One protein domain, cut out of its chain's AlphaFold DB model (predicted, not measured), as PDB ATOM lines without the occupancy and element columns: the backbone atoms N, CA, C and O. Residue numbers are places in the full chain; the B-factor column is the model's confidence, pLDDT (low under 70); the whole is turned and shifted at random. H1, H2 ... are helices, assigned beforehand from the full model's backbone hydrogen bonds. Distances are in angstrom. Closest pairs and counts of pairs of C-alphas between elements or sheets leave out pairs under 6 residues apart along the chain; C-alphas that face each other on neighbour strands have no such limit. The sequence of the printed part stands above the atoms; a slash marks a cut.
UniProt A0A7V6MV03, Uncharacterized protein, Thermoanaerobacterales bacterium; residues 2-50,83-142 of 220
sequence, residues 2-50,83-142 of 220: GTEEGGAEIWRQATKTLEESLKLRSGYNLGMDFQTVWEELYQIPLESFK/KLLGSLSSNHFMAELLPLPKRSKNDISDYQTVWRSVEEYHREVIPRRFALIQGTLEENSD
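This is residues 2 to 50 and 83 to 142 of the 220 residues of an uncharacterized protein of Thermoanaerobacterales bacterium (UniProt A0A7V6MV03). A long, kinked helix, H4, lies along one side of a loose group of three short helices, H1, H2 and H3, with part of the unnamed stretch 83 to 117 running between. The 109 printed residues hold four named helices, H1 to H4 in chain order, and no named strand: all helix, with under half in named elements. The whole is compact, radius of gyration of the C-alphas 14.5 A, spanning 40 by 36 by 24 A.

H4, residues 118 to 139, kinks by 31 degrees near residue 125. It is apart from H1, residues 7 to 13, H2, residues 18 to 25, and H3, residues 34 to 41. H1 and H3 are close but not clearly touching, their closest C-alphas, Ile 10 and Trp 38, 7.5 A apart. H2 and H3 are too: Leu 24 and Leu 41, 7.9 A. Every O i to N i+4 pair is within hydrogen-bond range in H2 and H3, 16 of 18 in H4, and 1 of 3 in H1, with 2 of 4 O i to N i+3 pairs.

H4 runs 31.0 A, from C-alpha 118 (28.916, 1.819, 58.688) to C-alpha 139 (33.913, -16.027, 33.879). H1 measures 11.1 A, H2 10.4 A, H3 10.3 A.

Residues 51 to 82 are not printed; C-alphas 50 and 83 are 15.2 A apart. Residues 2 to 8 and 29 to 30 have pLDDT under 70.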
ATOM      1  N   GLY A   2      28.484  -3.706  35.971       44.00
ATOM      2  CA  GLY A   2      28.218  -2.434  35.307       44.00
ATOM      3  C   GLY A   2      27.789  -1.411  36.339       44.00
ATOM      4  O   GLY A   2      27.489  -1.769  37.473       44.00
ATOM      5  N   THR A   3      27.798  -0.151  35.936       50.19
ATOM      6  CA  THR A   3      27.562   1.029  36.764       50.19
ATOM      7  C   THR A   3      26.296   0.889  37.601       50.19
ATOM      8  O   THR A   3      25.186   0.993  37.090       50.19
ATOM      9  N   GLU A   4      26.446   0.652  38.903       59.06
ATOM     10  CA  GLU A   4      25.309   0.437  39.799       59.06
ATOM     11  C   GLU A   4      24.733   1.768  40.280       59.06
ATOM     12  O   GLU A   4      24.672   2.024  41.470       59.06
ATOM     13  N   GLU A   5      24.270   2.601  39.347       58.47
ATOM     14  CA  GLU A   5      23.586   3.887  39.584       58.47
ATOM     15  C   GLU A   5      24.442   5.154  39.625       58.47
ATOM     16  O   GLU A   5      23.944   6.212  39.986       58.47
ATOM     17  N   GLY A   6      25.720   5.114  39.242       59.00
ATOM     18  CA  GLY A   6      26.538   6.337  39.233       59.00
ATOM     19  C   GLY A   6      26.631   7.015  40.610       59.00
ATOM     20  O   GLY A   6      26.775   8.233  40.679       59.00
ATOM     21  N   GLY A   7      26.521   6.222  41.683       67.81
ATOM     22  CA  GLY A   7      26.844   6.590  43.055       67.81
ATOM     23  C   GLY A   7      26.060   7.766  43.651       67.81
ATOM     24  O   GLY A   7      24.842   7.907  43.521       67.81
ATOM     25  N   ALA A   8      26.784   8.602  44.395       68.50
ATOM     26  CA  ALA A   8      26.225   9.731  45.137       68.50
ATOM     27  C   ALA A   8      25.677  10.834  44.215       68.50
ATOM     28  O   ALA A   8      24.884  11.663  44.651       68.50
ATOM     29  N   GLU A   9      26.109  10.871  42.957       75.00
ATOM     30  CA  GLU A   9      25.746  11.878  41.970       75.00
ATOM     31  C   GLU A   9      24.274  11.778  41.567       75.00
ATOM     32  O   GLU A   9      23.603  12.811  41.542       75.00
ATOM     33  N   ILE A  10      23.752  10.567  41.336       75.88
ATOM     34  CA  ILE A  10      22.308  10.355  41.151       75.88
ATOM     35  C   ILE A  10      21.557  10.697  42.437       75.88
ATOM     36  O   ILE A  10      20.554  11.410  42.408       75.88
ATOM     37  N   TRP A  11      22.068  10.245  43.586       74.44
ATOM     38  CA  TRP A  11      21.391  10.449  44.866       74.44
ATOM     39  C   TRP A  11      21.222  11.933  45.223       74.44
ATOM     40  O   TRP A  11      20.194  12.336  45.761       74.44
ATOM     41  N   ARG A  12      22.189  12.781  44.851       74.12
ATOM     42  CA  ARG A  12      22.111  14.242  45.030       74.12
ATOM     43  C   ARG A  12      21.007  14.912  44.214       74.12
ATOM     44  O   ARG A  12      20.564  15.985  44.611       74.12
ATOM     45  N   GLN A  13      20.589  14.320  43.097       79.00
ATOM     46  CA  GLN A  13      19.506  14.856  42.266       79.00
ATOM     47  C   GLN A  13      18.125  14.544  42.857       79.00
ATOM     48  O   GLN A  13      17.148  15.187  42.483       79.00
ATOM     49  N   ALA A  14      18.047  13.581  43.787       79.12
ATOM     50  CA  ALA A  14      16.844  13.236  44.541       79.12
ATOM     51  C   ALA A  14      15.595  12.975  43.668       79.12
ATOM     52  O   ALA A  14      14.475  13.274  44.075       79.12
ATOM     53  N   THR A  15      15.769  12.406  42.467       84.31
ATOM     54  CA  THR A  15      14.649  12.109  41.553       84.31
ATOM     55  C   THR A  15      13.849  10.863  41.946       84.31
ATOM     56  O   THR A  15      12.754  10.653  41.424       84.31
ATOM     57  N   LYS A  16      14.381  10.040  42.860       84.88
ATOM     58  CA  LYS A  16      13.758   8.830  43.416       84.88
ATOM     59  C   LYS A  16      13.917   8.797  44.932       84.88
ATOM     60  O   LYS A  16      14.919   9.268  45.470       84.88
ATOM     61  N   THR A  17      12.956   8.186  45.613       84.44
ATOM     62  CA  THR A  17      13.085   7.775  47.016       84.44
ATOM     63  C   THR A  17      14.038   6.585  47.156       84.44
ATOM     64  O   THR A  17      14.389   5.916  46.178       84.44
ATOM     65  N   LEU A  18      14.451   6.288  48.392       79.06
ATOM     66  CA  LEU A  18      15.343   5.159  48.659       79.06
ATOM     67  C   LEU A  18      14.661   3.839  48.305       79.06
ATOM     68  O   LEU A  18      15.277   2.969  47.702       79.06
ATOM     69  N   GLU A  19      13.382   3.710  48.652       82.12
ATOM     70  CA  GLU A  19      12.579   2.529  48.346       82.12
ATOM     71  C   GLU A  19      12.487   2.291  46.835       82.12
ATOM     72  O   GLU A  19      12.690   1.169  46.375       82.12
ATOM     73  N   GLU A  20      12.258   3.344  46.045       86.44
ATOM     74  CA  GLU A  20      12.241   3.244  44.585       86.44
ATOM     75  C   GLU A  20      13.605   2.835  44.018       86.44
ATOM     76  O   GLU A  20      13.657   1.940  43.176       86.44
ATOM     77  N   SER A  21      14.705   3.425  44.500       82.50
ATOM     78  CA  SER A  21      16.065   3.035  44.092       82.50
ATOM     79  C   SER A  21      16.362   1.575  44.439       82.50
ATOM     80  O   SER A  21      16.803   0.804  43.589       82.50
ATOM     81  N   LEU A  22      16.042   1.138  45.659       80.50
ATOM     82  CA  LEU A  22      16.235  -0.250  46.082       80.50
ATOM     83  C   LEU A  22      15.366  -1.235  45.288       80.50
ATOM     84  O   LEU A  22      15.809  -2.347  44.996       80.50
ATOM     85  N   LYS A  23      14.149  -0.834  44.908       84.00
ATOM     86  CA  LYS A  23      13.260  -1.637  44.063       84.00
ATOM     87  C   LYS A  23      13.766  -1.753  42.627       84.00
ATOM     88  O   LYS A  23      13.605  -2.812  42.030       84.00
ATOM     89  N   LEU A  24      14.368  -0.702  42.074       82.88
ATOM     90  CA  LEU A  24      15.059  -0.801  40.790       82.88
ATOM     91  C   LEU A  24      16.234  -1.781  40.914       82.88
ATOM     92  O   LEU A  24      16.314  -2.740  40.147       82.88
ATOM     93  N   ARG A  25      17.059  -1.622  41.960       78.19
ATOM     94  CA  ARG A  25      18.230  -2.471  42.235       78.19
ATOM     95  C   ARG A  25      17.943  -3.950  42.353       78.19
ATOM     96  O   ARG A  25      18.749  -4.755  41.899       78.19
ATOM     97  N   SER A  26      16.826  -4.325  42.964       78.12
ATOM     98  CA  SER A  26      16.482  -5.739  43.131       78.12
ATOM     99  C   SER A  26      16.220  -6.458  41.803       78.12
ATOM    100  O   SER A  26      16.278  -7.684  41.765       78.12
ATOM    101  N   GLY A  27      15.965  -5.715  40.720       75.81
ATOM    102  CA  GLY A  27      15.832  -6.252  39.367       75.81
ATOM    103  C   GLY A  27      17.146  -6.350  38.586       75.81
ATOM    104  O   GLY A  27      17.133  -6.838  37.456       75.81
ATOM    105  N   TYR A  28      18.272  -5.878  39.132       75.31
ATOM    106  CA  TYR A  28      19.553  -5.891  38.424       75.31
ATOM    107  C   TYR A  28      20.168  -7.293  38.455       75.31
ATOM    108  O   TYR A  28      20.163  -7.959  39.487       75.31
ATOM    109  N   ASN A  29      20.729  -7.737  37.326       67.81
ATOM    110  CA  ASN A  29      21.388  -9.041  37.244       67.81
ATOM    111  C   ASN A  29      22.834  -8.962  37.776       67.81
ATOM    112  O   ASN A  29      23.116  -9.332  38.911       67.81
ATOM    113  N   LEU A  30      23.754  -8.417  36.970       65.81
ATOM    114  CA  LEU A  30      25.178  -8.278  37.320       65.81
ATOM    115  C   LEU A  30      25.773  -6.917  36.942       65.81
ATOM    116  O   LEU A  30      26.900  -6.612  37.321       65.81
ATOM    117  N   GLY A  31      25.076  -6.106  36.153       71.62
ATOM    118  CA  GLY A  31      25.552  -4.820  35.663       71.62
ATOM    119  C   GLY A  31      24.490  -4.111  34.841       71.62
ATOM    120  O   GLY A  31      23.483  -4.719  34.483       71.62
ATOM    121  N   MET A  32      24.726  -2.834  34.553       77.75
ATOM    122  CA  MET A  32      23.834  -2.000  33.758       77.75
ATOM    123  C   MET A  32      24.607  -1.047  32.858       77.75
ATOM    124  O   MET A  32      25.730  -0.646  33.181       77.75
ATOM    125  N   ASP A  33      23.944  -0.668  31.770       86.44
ATOM    126  CA  ASP A  33      24.359   0.415  30.893       86.44
ATOM    127  C   ASP A  33      24.294   1.760  31.631       86.44
ATOM    128  O   ASP A  33      23.271   2.106  32.231       86.44
ATOM    129  N   PHE A  34      25.392   2.518  31.612       87.50
ATOM    130  CA  PHE A  34      25.478   3.802  32.307       87.50
ATOM    131  C   PHE A  34      24.430   4.821  31.836       87.50
ATOM    132  O   PHE A  34      23.865   5.541  32.667       87.50
ATOM    133  N   GLN A  35      24.144   4.867  30.533       90.38
ATOM    134  CA  GLN A  35      23.135   5.756  29.976       90.38
ATOM    135  C   GLN A  35      21.740   5.325  30.422       90.38
ATOM    136  O   GLN A  35      20.992   6.164  30.924       90.38
ATOM    137  N   THR A  36      21.397   4.041  30.284       89.31
ATOM    138  CA  THR A  36      20.073   3.524  30.681       89.31
ATOM    139  C   THR A  36      19.771   3.851  32.141       89.31
ATOM    140  O   THR A  36      18.678   4.307  32.472       89.31
ATOM    141  N   VAL A  37      20.754   3.700  33.027       87.38
ATOM    142  CA  VAL A  37      20.617   4.099  34.430       87.38
ATOM    143  C   VAL A  37      20.212   5.565  34.560       87.38
ATOM    144  O   VAL A  37      19.202   5.875  35.191       87.38
ATOM    145  N   TRP A  38      21.003   6.476  33.996       89.06
ATOM    146  CA  TRP A  38      20.791   7.908  34.184       89.06
ATOM    147  C   TRP A  38      19.515   8.387  33.501       89.06
ATOM    148  O   TRP A  38      18.662   9.009  34.136       89.06
ATOM    149  N   GLU A  39      19.367   8.072  32.221       92.06
ATOM    150  CA  GLU A  39      18.362   8.689  31.363       92.06
ATOM    151  C   GLU A  39      17.030   7.937  31.391       92.06
ATOM    152  O   GLU A  39      15.982   8.578  31.372       92.06
ATOM    153  N   GLU A  40      17.032   6.606  31.503       90.88
ATOM    154  CA  GLU A  40      15.797   5.811  31.480       90.88
ATOM    155  C   GLU A  40      15.270   5.512  32.890       90.88
ATOM    156  O   GLU A  40      14.087   5.721  33.165       90.88
ATOM    157  N   LEU A  41      16.116   5.061  33.822       88.62
ATOM    158  CA  LEU A  41      15.649   4.688  35.165       88.62
ATOM    159  C   LEU A  41      15.440   5.912  36.064       88.62
ATOM    160  O   LEU A  41      14.417   6.031  36.751       88.62
ATOM    161  N   TYR A  42      16.398   6.840  36.040       88.50
ATOM    162  CA  TYR A  42      16.385   8.027  36.893       88.50
ATOM    163  C   TYR A  42      15.859   9.288  36.210       88.50
ATOM    164  O   TYR A  42      15.571  10.255  36.920       88.50
ATOM    165  N   GLN A  43      15.659   9.258  34.886       91.31
ATOM    166  CA  GLN A  43      15.134  10.379  34.096       91.31
ATOM    167  C   GLN A  43      15.990  11.652  34.233       91.31
ATOM    168  O   GLN A  43      15.478  12.772  34.252       91.31
ATOM    169  N   ILE A  44      17.309  11.478  34.347       89.62
ATOM    170  CA  ILE A  44      18.299  12.551  34.442       89.62
ATOM    171  C   ILE A  44      19.127  12.546  33.151       89.62
ATOM    172  O   ILE A  44      19.944  11.645  32.961       89.62
ATOM    173  N   PRO A  45      18.982  13.554  32.271       92.81
ATOM    174  CA  PRO A  45      19.814  13.659  31.075       92.81
ATOM    175  C   PRO A  45      21.290  13.784  31.464       92.81
ATOM    176  O   PRO A  45      21.640  14.688  32.231       92.81
ATOM    177  N   LEU A  46      22.178  12.943  30.926       91.12
ATOM    178  CA  LEU A  46      23.611  13.009  31.261       91.12
ATOM    179  C   LEU A  46      24.221  14.377  30.917       91.12
ATOM    180  O   LEU A  46      25.001  14.936  31.687       91.12
ATOM    181  N   GLU A  47      23.779  14.979  29.815       93.38
ATOM    182  CA  GLU A  47      24.176  16.316  29.344       93.38
ATOM    183  C   GLU A  47      23.840  17.439  30.342       93.38
ATOM    184  O   GLU A  47      24.463  18.513  30.348       93.38
ATOM    185  N   SER A  48      22.863  17.199  31.223       91.00
ATOM    186  CA  SER A  48      22.473  18.164  32.250       91.00
ATOM    187  C   SER A  48      23.483  18.240  33.401       91.00
ATOM    188  O   SER A  48      23.517  19.250  34.107       91.00
ATOM    189  N   PHE A  49      24.350  17.232  33.569       88.00
ATOM    190  CA  PHE A  49      25.294  17.157  34.680       88.00
ATOM    191  C   PHE A  49      26.282  18.336  34.698       88.00
ATOM    192  O   PHE A  49      26.959  18.643  33.710       88.00
ATOM    193  N   LYS A  50      26.418  18.982  35.864       83.69
ATOM    194  CA  LYS A  50      27.357  20.089  36.114       83.69
ATOM    195  C   LYS A  50      28.264  19.773  37.302       83.69
ATOM    196  O   LYS A  50      27.858  19.121  38.257       83.69
ATOM    197  N   LYS A  83      28.058   9.371  25.206       93.56
ATOM    198  CA  LYS A  83      27.608   8.459  26.285       93.56
ATOM    199  C   LYS A  83      28.254   7.069  26.221       93.56
ATOM    200  O   LYS A  83      27.631   6.051  26.500       93.56
ATOM    201  N   LEU A  84      29.533   7.033  25.855       93.12
ATOM    202  CA  LEU A  84      30.279   5.795  25.638       93.12
ATOM    203  C   LEU A  84      30.705   5.145  26.957       93.12
ATOM    204  O   LEU A  84      30.783   3.921  27.041       93.12
ATOM    205  N   LEU A  85      30.962   5.952  27.992       91.75
ATOM    206  CA  LEU A  85      31.456   5.462  29.277       91.75
ATOM    207  C   LEU A  85      30.495   4.441  29.905       91.75
ATOM    208  O   LEU A  85      29.377   4.790  30.263       91.75
ATOM    209  N   GLY A  86      30.955   3.204  30.106       88.38
ATOM    210  CA  GLY A  86      30.172   2.138  30.738       88.38
ATOM    211  C   GLY A  86      28.928   1.719  29.951       88.38
ATOM    212  O   GLY A  86      27.987   1.202  30.554       88.38
ATOM    213  N   SER A  87      28.906   1.966  28.637       87.88
ATOM    214  CA  SER A  87      27.845   1.472  27.757       87.88
ATOM    215  C   SER A  87      28.019  -0.019  27.446       87.88
ATOM    216  O   SER A  87      29.141  -0.525  27.394       87.88
ATOM    217  N   LEU A  88      26.922  -0.728  27.168       83.81
ATOM    218  CA  LEU A  88      26.943  -2.160  26.812       83.81
ATOM    219  C   LEU A  88      27.700  -2.457  25.512       83.81
ATOM    220  O   LEU A  88      28.116  -3.589  25.283       83.81
ATOM    221  N   SER A  89      27.863  -1.449  24.658       84.06
ATOM    222  CA  SER A  89      28.620  -1.550  23.407       84.06
ATOM    223  C   SER A  89      30.120  -1.279  23.570       84.06
ATOM    224  O   SER A  89      30.875  -1.414  22.609       84.06
ATOM    225  N   SER A  90      30.560  -0.877  24.764       86.81
ATOM    226  CA  SER A  90      31.952  -0.519  25.025       86.81
ATOM    227  C   SER A  90      32.802  -1.694  25.500       86.81
ATOM    228  O   SER A  90      32.319  -2.678  26.047       86.81
ATOM    229  N   ASN A  91      34.115  -1.546  25.342       88.44
ATOM    230  CA  ASN A  91      35.141  -2.499  25.776       88.44
ATOM    231  C   ASN A  91      35.522  -2.376  27.266       88.44
ATOM    232  O   ASN A  91      36.569  -2.865  27.685       88.44
ATOM    233  N   HIS A  92      34.728  -1.666  28.061       89.12
ATOM    234  CA  HIS A  92      35.024  -1.395  29.460       89.12
ATOM    235  C   HIS A  92      33.736  -1.317  30.268       89.12
ATOM    236  O   HIS A  92      32.664  -1.001  29.755       89.12
ATOM    237  N   PHE A  93      33.863  -1.540  31.568       86.75
ATOM    238  CA  PHE A  93      32.781  -1.346  32.516       86.75
ATOM    239  C   PHE A  93      33.306  -0.719  33.804       86.75
ATOM    240  O   PHE A  93      34.502  -0.737  34.094       86.75
ATOM    241  N   MET A  94      32.387  -0.171  34.593       85.94
ATOM    242  CA  MET A  94      32.672   0.387  35.911       85.94
ATOM    243  C   MET A  94      32.107  -0.526  36.997       85.94
ATOM    244  O   MET A  94      31.042  -1.122  36.828       85.94
ATOM    245  N   ALA A  95      32.814  -0.623  38.119       82.31
ATOM    246  CA  ALA A  95      32.392  -1.405  39.273       82.31
ATOM    247  C   ALA A  95      32.676  -0.647  40.573       82.31
ATOM    248  O   ALA A  95      33.708   0.008  40.715       82.31
ATOM    249  N   GLU A  96      31.767  -0.775  41.538       81.69
ATOM    250  CA  GLU A  96      31.883  -0.162  42.859       81.69
ATOM    251  C   GLU A  96      31.919  -1.239  43.948       81.69
ATOM    252  O   GLU A  96      31.075  -2.144  43.990       81.69
ATOM    253  N   LEU A  97      32.890  -1.118  44.863       83.75
ATOM    254  CA  LEU A  97      33.027  -2.025  46.006       83.75
ATOM    255  C   LEU A  97      31.869  -1.873  47.003       83.75
ATOM    256  O   LEU A  97      31.452  -2.847  47.626       83.75
ATOM    257  N   LEU A  98      31.356  -0.651  47.153       85.06
ATOM    258  CA  LEU A  98      30.256  -0.298  48.047       85.06
ATOM    259  C   LEU A  98      29.120   0.293  47.211       85.06
ATOM    260  O   LEU A  98      29.062   1.510  47.065       85.06
ATOM    261  N   PRO A  99      28.239  -0.548  46.657       77.31
ATOM    262  CA  PRO A  99      27.338  -0.129  45.593       77.31
ATOM    263  C   PRO A  99      26.134   0.686  46.050       77.31
ATOM    264  O   PRO A  99      25.473   1.288  45.212       77.31
ATOM    265  N   LEU A 100      25.774   0.647  47.336       80.38
ATOM    266  CA  LEU A 100      24.565   1.320  47.804       80.38
ATOM    267  C   LEU A 100      24.787   2.832  47.918       80.38
ATOM    268  O   LEU A 100      25.802   3.255  48.488       80.38
ATOM    269  N   PRO A 101      23.833   3.653  47.441       74.75
ATOM    270  CA  PRO A 101      23.958   5.096  47.470       74.75
ATOM    271  C   PRO A 101      23.917   5.569  48.919       74.75
ATOM    272  O   PRO A 101      23.007   5.242  49.674       74.75
ATOM    273  N   LYS A 102      24.914   6.348  49.328       75.50
ATOM    274  CA  LYS A 102      24.973   6.947  50.665       75.50
ATOM    275  C   LYS A 102      25.103   8.453  50.528       75.50
ATOM    276  O   LYS A 102      25.822   8.938  49.653       75.50
ATOM    277  N   ARG A 103      24.483   9.203  51.441       71.19
ATOM    278  CA  ARG A 103      24.631  10.671  51.506       71.19
ATOM    279  C   ARG A 103      26.086  11.089  51.692       71.19
ATOM    280  O   ARG A 103      26.521  12.113  51.170       71.19
ATOM    281  N   SER A 104      26.852  10.284  52.427       74.38
ATOM    282  CA  SER A 104      28.296  10.439  52.565       74.38
ATOM    283  C   SER A 104      28.976   9.096  52.833       74.38
ATOM    284  O   SER A 104      28.332   8.108  53.180       74.38
ATOM    285  N   LYS A 105      30.311   9.064  52.745       74.50
ATOM    286  CA  LYS A 105      31.106   7.867  53.067       74.50
ATOM    287  C   LYS A 105      30.869   7.329  54.488       74.50
ATOM    288  O   LYS A 105      30.964   6.118  54.684       74.50
ATOM    289  N   ASN A 106      30.526   8.214  55.427       81.25
ATOM    290  CA  ASN A 106      30.383   7.926  56.856       81.25
ATOM    291  C   ASN A 106      28.916   7.894  57.319       81.25
ATOM    292  O   ASN A 106      28.665   7.859  58.519       81.25
ATOM    293  N   ASP A 107      27.953   7.949  56.398       84.12
ATOM    294  CA  ASP A 107      26.531   7.981  56.730       84.12
ATOM    295  C   ASP A 107      25.839   6.714  56.227       84.12
ATOM    296  O   ASP A 107      25.948   6.368  55.052       84.12
ATOM    297  N   ILE A 108      25.139   6.031  57.131       87.75
ATOM    298  CA  ILE A 108      24.332   4.841  56.845       87.75
ATOM    299  C   ILE A 108      22.868   5.038  57.265       87.75
ATOM    300  O   ILE A 108      22.124   4.068  57.306       87.75
ATOM    301  N   SER A 109      22.452   6.268  57.591       87.00
ATOM    302  CA  SER A 109      21.103   6.612  58.078       87.00
ATOM    303  C   SER A 109      19.991   5.986  57.243       87.00
ATOM    304  O   SER A 109      19.091   5.352  57.789       87.00
ATOM    305  N   ASP A 110      20.127   6.073  55.921       82.75
ATOM    306  CA  ASP A 110      19.195   5.511  54.946       82.75
ATOM    307  C   ASP A 110      19.037   3.968  55.082       82.75
ATOM    308  O   ASP A 110      17.990   3.423  54.749       82.75
ATOM    309  N   TYR A 111      20.012   3.254  55.660       87.25
ATOM    310  CA  TYR A 111      20.010   1.790  55.823       87.25
ATOM    311  C   TYR A 111      20.083   1.313  57.278       87.25
ATOM    312  O   TYR A 111      20.389   0.144  57.528       87.25
ATOM    313  N   GLN A 112      19.804   2.185  58.253       88.06
ATOM    314  CA  GLN A 112      19.923   1.849  59.679       88.06
ATOM    315  C   GLN A 112      19.010   0.702  60.134       88.06
ATOM    316  O   GLN A 112      19.273   0.055  61.146       88.06
ATOM    317  N   THR A 113      17.939   0.436  59.385       88.50
ATOM    318  CA  THR A 113      17.040  -0.701  59.619       88.50
ATOM    319  C   THR A 113      17.670  -2.048  59.253       88.50
ATOM    320  O   THR A 113      17.211  -3.076  59.742       88.50
ATOM    321  N   VAL A 114      18.714  -2.045  58.418       89.44
ATOM    322  CA  VAL A 114      19.440  -3.238  57.954       89.44
ATOM    323  C   VAL A 114      20.783  -3.370  58.675       89.44
ATOM    324  O   VAL A 114      21.106  -4.447  59.169       89.44
ATOM    325  N   TRP A 115      21.541  -2.275  58.789       93.50
ATOM    326  CA  TRP A 115      22.850  -2.241  59.450       93.50
ATOM    327  C   TRP A 115      22.882  -1.199  60.561       93.50
ATOM    328  O   TRP A 115      22.533  -0.040  60.356       93.50
ATOM    329  N   ARG A 116      23.392  -1.574  61.733       91.81
ATOM    330  CA  ARG A 116      23.469  -0.695  62.908       91.81
ATOM    331  C   ARG A 116      24.581   0.344  62.789       91.81
ATOM    332  O   ARG A 116      24.533   1.363  63.472       91.81
ATOM    333  N   SER A 117      25.596   0.087  61.962       92.38
ATOM    334  CA  SER A 117      26.706   1.014  61.729       92.38
ATOM    335  C   SER A 117      27.324   0.864  60.335       92.38
ATOM    336  O   SER A 117      27.095  -0.121  59.626       92.38
ATOM    337  N   VAL A 118      28.148   1.843  59.945       90.31
ATOM    338  CA  VAL A 118      28.916   1.819  58.688       90.31
ATOM    339  C   VAL A 118      29.881   0.630  58.658       90.31
ATOM    340  O   VAL A 118      30.052  -0.010  57.623       90.31
ATOM    341  N   GLU A 119      30.491   0.303  59.796       92.25
ATOM    342  CA  GLU A 119      31.405  -0.832  59.941       92.25
ATOM    343  C   GLU A 119      30.682  -2.162  59.723       92.25
ATOM    344  O   GLU A 119      31.230  -3.057  59.083       92.25
ATOM    345  N   GLU A 120      29.453  -2.296  60.229       93.81
ATOM    346  CA  GLU A 120      28.635  -3.485  60.001       93.81
ATOM    347  C   GLU A 120      28.275  -3.641  58.519       93.81
ATOM    348  O   GLU A 120      28.498  -4.716  57.960       93.81
ATOM    349  N   TYR A 121      27.838  -2.556  57.873       91.88
ATOM    350  CA  TYR A 121      27.599  -2.518  56.428       91.88
ATOM    351  C   TYR A 121      28.845  -2.948  55.638       91.88
ATOM    352  O   TYR A 121      28.777  -3.842  54.796       91.88
ATOM    353  N   HIS A 122      30.014  -2.376  55.938       91.38
ATOM    354  CA  HIS A 122      31.263  -2.731  55.260       91.38
ATOM    355  C   HIS A 122      31.652  -4.197  55.481       91.38
ATOM    356  O   HIS A 122      32.063  -4.873  54.535       91.38
ATOM    357  N   ARG A 123      31.513  -4.701  56.710       93.25
ATOM    358  CA  ARG A 123      31.841  -6.088  57.060       93.25
ATOM    359  C   ARG A 123      30.985  -7.092  56.293       93.25
ATOM    360  O   ARG A 123      31.504  -8.141  55.923       93.25
ATOM    361  N   GLU A 124      29.716  -6.784  56.051       92.44
ATOM    362  CA  GLU A 124      28.832  -7.657  55.277       92.44
ATOM    363  C   GLU A 124      29.021  -7.499  53.763       92.44
ATOM    364  O   GLU A 124      29.139  -8.493  53.042       92.44
ATOM    365  N   VAL A 125      29.053  -6.261  53.265       89.31
ATOM    366  CA  VAL A 125      28.946  -5.986  51.827       89.31
ATOM    367  C   VAL A 125      30.268  -6.169  51.096       89.31
ATOM    368  O   VAL A 125      30.283  -6.775  50.026       89.31
ATOM    369  N   ILE A 126      31.390  -5.726  51.671       90.62
ATOM    370  CA  ILE A 126      32.690  -5.781  50.987       90.62
ATOM    371  C   ILE A 126      33.074  -7.216  50.580       90.62
ATOM    372  O   ILE A 126      33.448  -7.402  49.423       90.62
ATOM    373  N   PRO A 127      32.992  -8.249  51.450       90.81
ATOM    374  CA  PRO A 127      33.347  -9.613  51.053       90.81
ATOM    375  C   PRO A 127      32.481 -10.157  49.914       90.81
ATOM    376  O   PRO A 127      33.008 -10.774  48.994       90.81
ATOM    377  N   ARG A 128      31.167  -9.894  49.942       90.56
ATOM    378  CA  ARG A 128      30.232 -10.359  48.906       90.56
ATOM    379  C   ARG A 128      30.491  -9.674  47.568       90.56
ATOM    380  O   ARG A 128      30.500 -10.331  46.532       90.56
ATOM    381  N   ARG A 129      30.749  -8.365  47.587       87.62
ATOM    382  CA  ARG A 129      31.083  -7.599  46.378       87.62
ATOM    383  C   ARG A 129      32.432  -7.996  45.807       87.62
ATOM    384  O   ARG A 129      32.556  -8.128  44.598       87.62
ATOM    385  N   PHE A 130      33.416  -8.255  46.661       89.44
ATOM    386  CA  PHE A 130      34.697  -8.782  46.212       89.44
ATOM    387  C   PHE A 130      34.542 -10.159  45.547       89.44
ATOM    388  O   PHE A 130      35.044 -10.334  44.444       89.44
ATOM    389  N   ALA A 131      33.773 -11.081  46.140       88.94
ATOM    390  CA  ALA A 131      33.486 -12.385  45.534       88.94
ATOM    391  C   ALA A 131      32.816 -12.268  44.154       88.94
ATOM    392  O   ALA A 131      33.182 -12.982  43.225       88.94
ATOM    393  N   LEU A 132      31.889 -11.318  43.993       87.62
ATOM    394  CA  LEU A 132      31.259 -11.034  42.703       87.62
ATOM    395  C   LEU A 132      32.264 -10.538  41.652       87.62
ATOM    396  O   LEU A 132      32.219 -10.959  40.496       87.62
ATOM    397  N   ILE A 133      33.182  -9.653  42.060       87.56
ATOM    398  CA  ILE A 133      34.258  -9.154  41.196       87.56
ATOM    399  C   ILE A 133      35.162 -10.297  40.753       87.56
ATOM    400  O   ILE A 133      35.473 -10.394  39.570       87.56
ATOM    401  N   GLN A 134      35.539 -11.175  41.678       87.12
ATOM    402  CA  GLN A 134      36.359 -12.346  41.381       87.12
ATOM    403  C   GLN A 134      35.680 -13.258  40.358       87.12
ATOM    404  O   GLN A 134      36.259 -13.492  39.301       87.12
ATOM    405  N   GLY A 135      34.433 -13.668  40.616       87.12
ATOM    406  CA  GLY A 135      33.681 -14.525  39.696       87.12
ATOM    407  C   GLY A 135      33.520 -13.896  38.312       87.12
ATOM    408  O   GLY A 135      33.751 -14.548  37.303       87.12
ATOM    409  N   THR A 136      33.256 -12.585  38.242       86.69
ATOM    410  CA  THR A 136      33.158 -11.886  36.950       86.69
ATOM    411  C   THR A 136      34.470 -11.953  36.165       86.69
ATOM    412  O   THR A 136      34.447 -12.143  34.952       86.69
ATOM    413  N   LEU A 137      35.618 -11.791  36.824       86.38
ATOM    414  CA  LEU A 137      36.919 -11.860  36.156       86.38
ATOM    415  C   LEU A 137      37.241 -13.269  35.659       86.38
ATOM    416  O   LEU A 137      37.812 -13.419  34.579       86.38
ATOM    417  N   GLU A 138      36.867 -14.282  36.435       85.12
ATOM    418  CA  GLU A 138      37.062 -15.689  36.094       85.12
ATOM    419  C   GLU A 138      36.157 -16.126  34.932       85.12
ATOM    420  O   GLU A 138      36.622 -16.815  34.028       85.12
ATOM    421  N   GLU A 139      34.904 -15.667  34.903       85.06
ATOM    422  CA  GLU A 139      33.913 -16.027  33.879       85.06
ATOM    423  C   GLU A 139      34.091 -15.279  32.548       85.06
ATOM    424  O   GLU A 139      33.748 -15.812  31.494       85.06
ATOM    425  N   ASN A 140      34.617 -14.049  32.562       84.75
ATOM    426  CA  ASN A 140      34.696 -13.207  31.364       84.75
ATOM    427  C   ASN A 140      36.122 -13.174  30.812       84.75
ATOM    428  O   ASN A 140      36.956 -12.426  31.329       84.75
ATOM    429  N   SER A 141      36.379 -13.945  29.747       86.62
ATOM    430  CA  SER A 141      37.693 -14.106  29.092       86.62
ATOM    431  C   SER A 141      38.296 -12.821  28.532       86.62
ATOM    432  O   SER A 141      39.516 -12.723  28.432       86.62
ATOM    433  N   ASP A 142      37.458 -11.839  28.220       88.31
ATOM    434  CA  ASP A 142      37.854 -10.663  27.436       88.31
ATOM    435  C   ASP A 142      38.405  -9.523  28.309       88.31
ATOM    436  O   ASP A 142      38.818  -8.477  27.818       88.31
TER     437      ASP A 142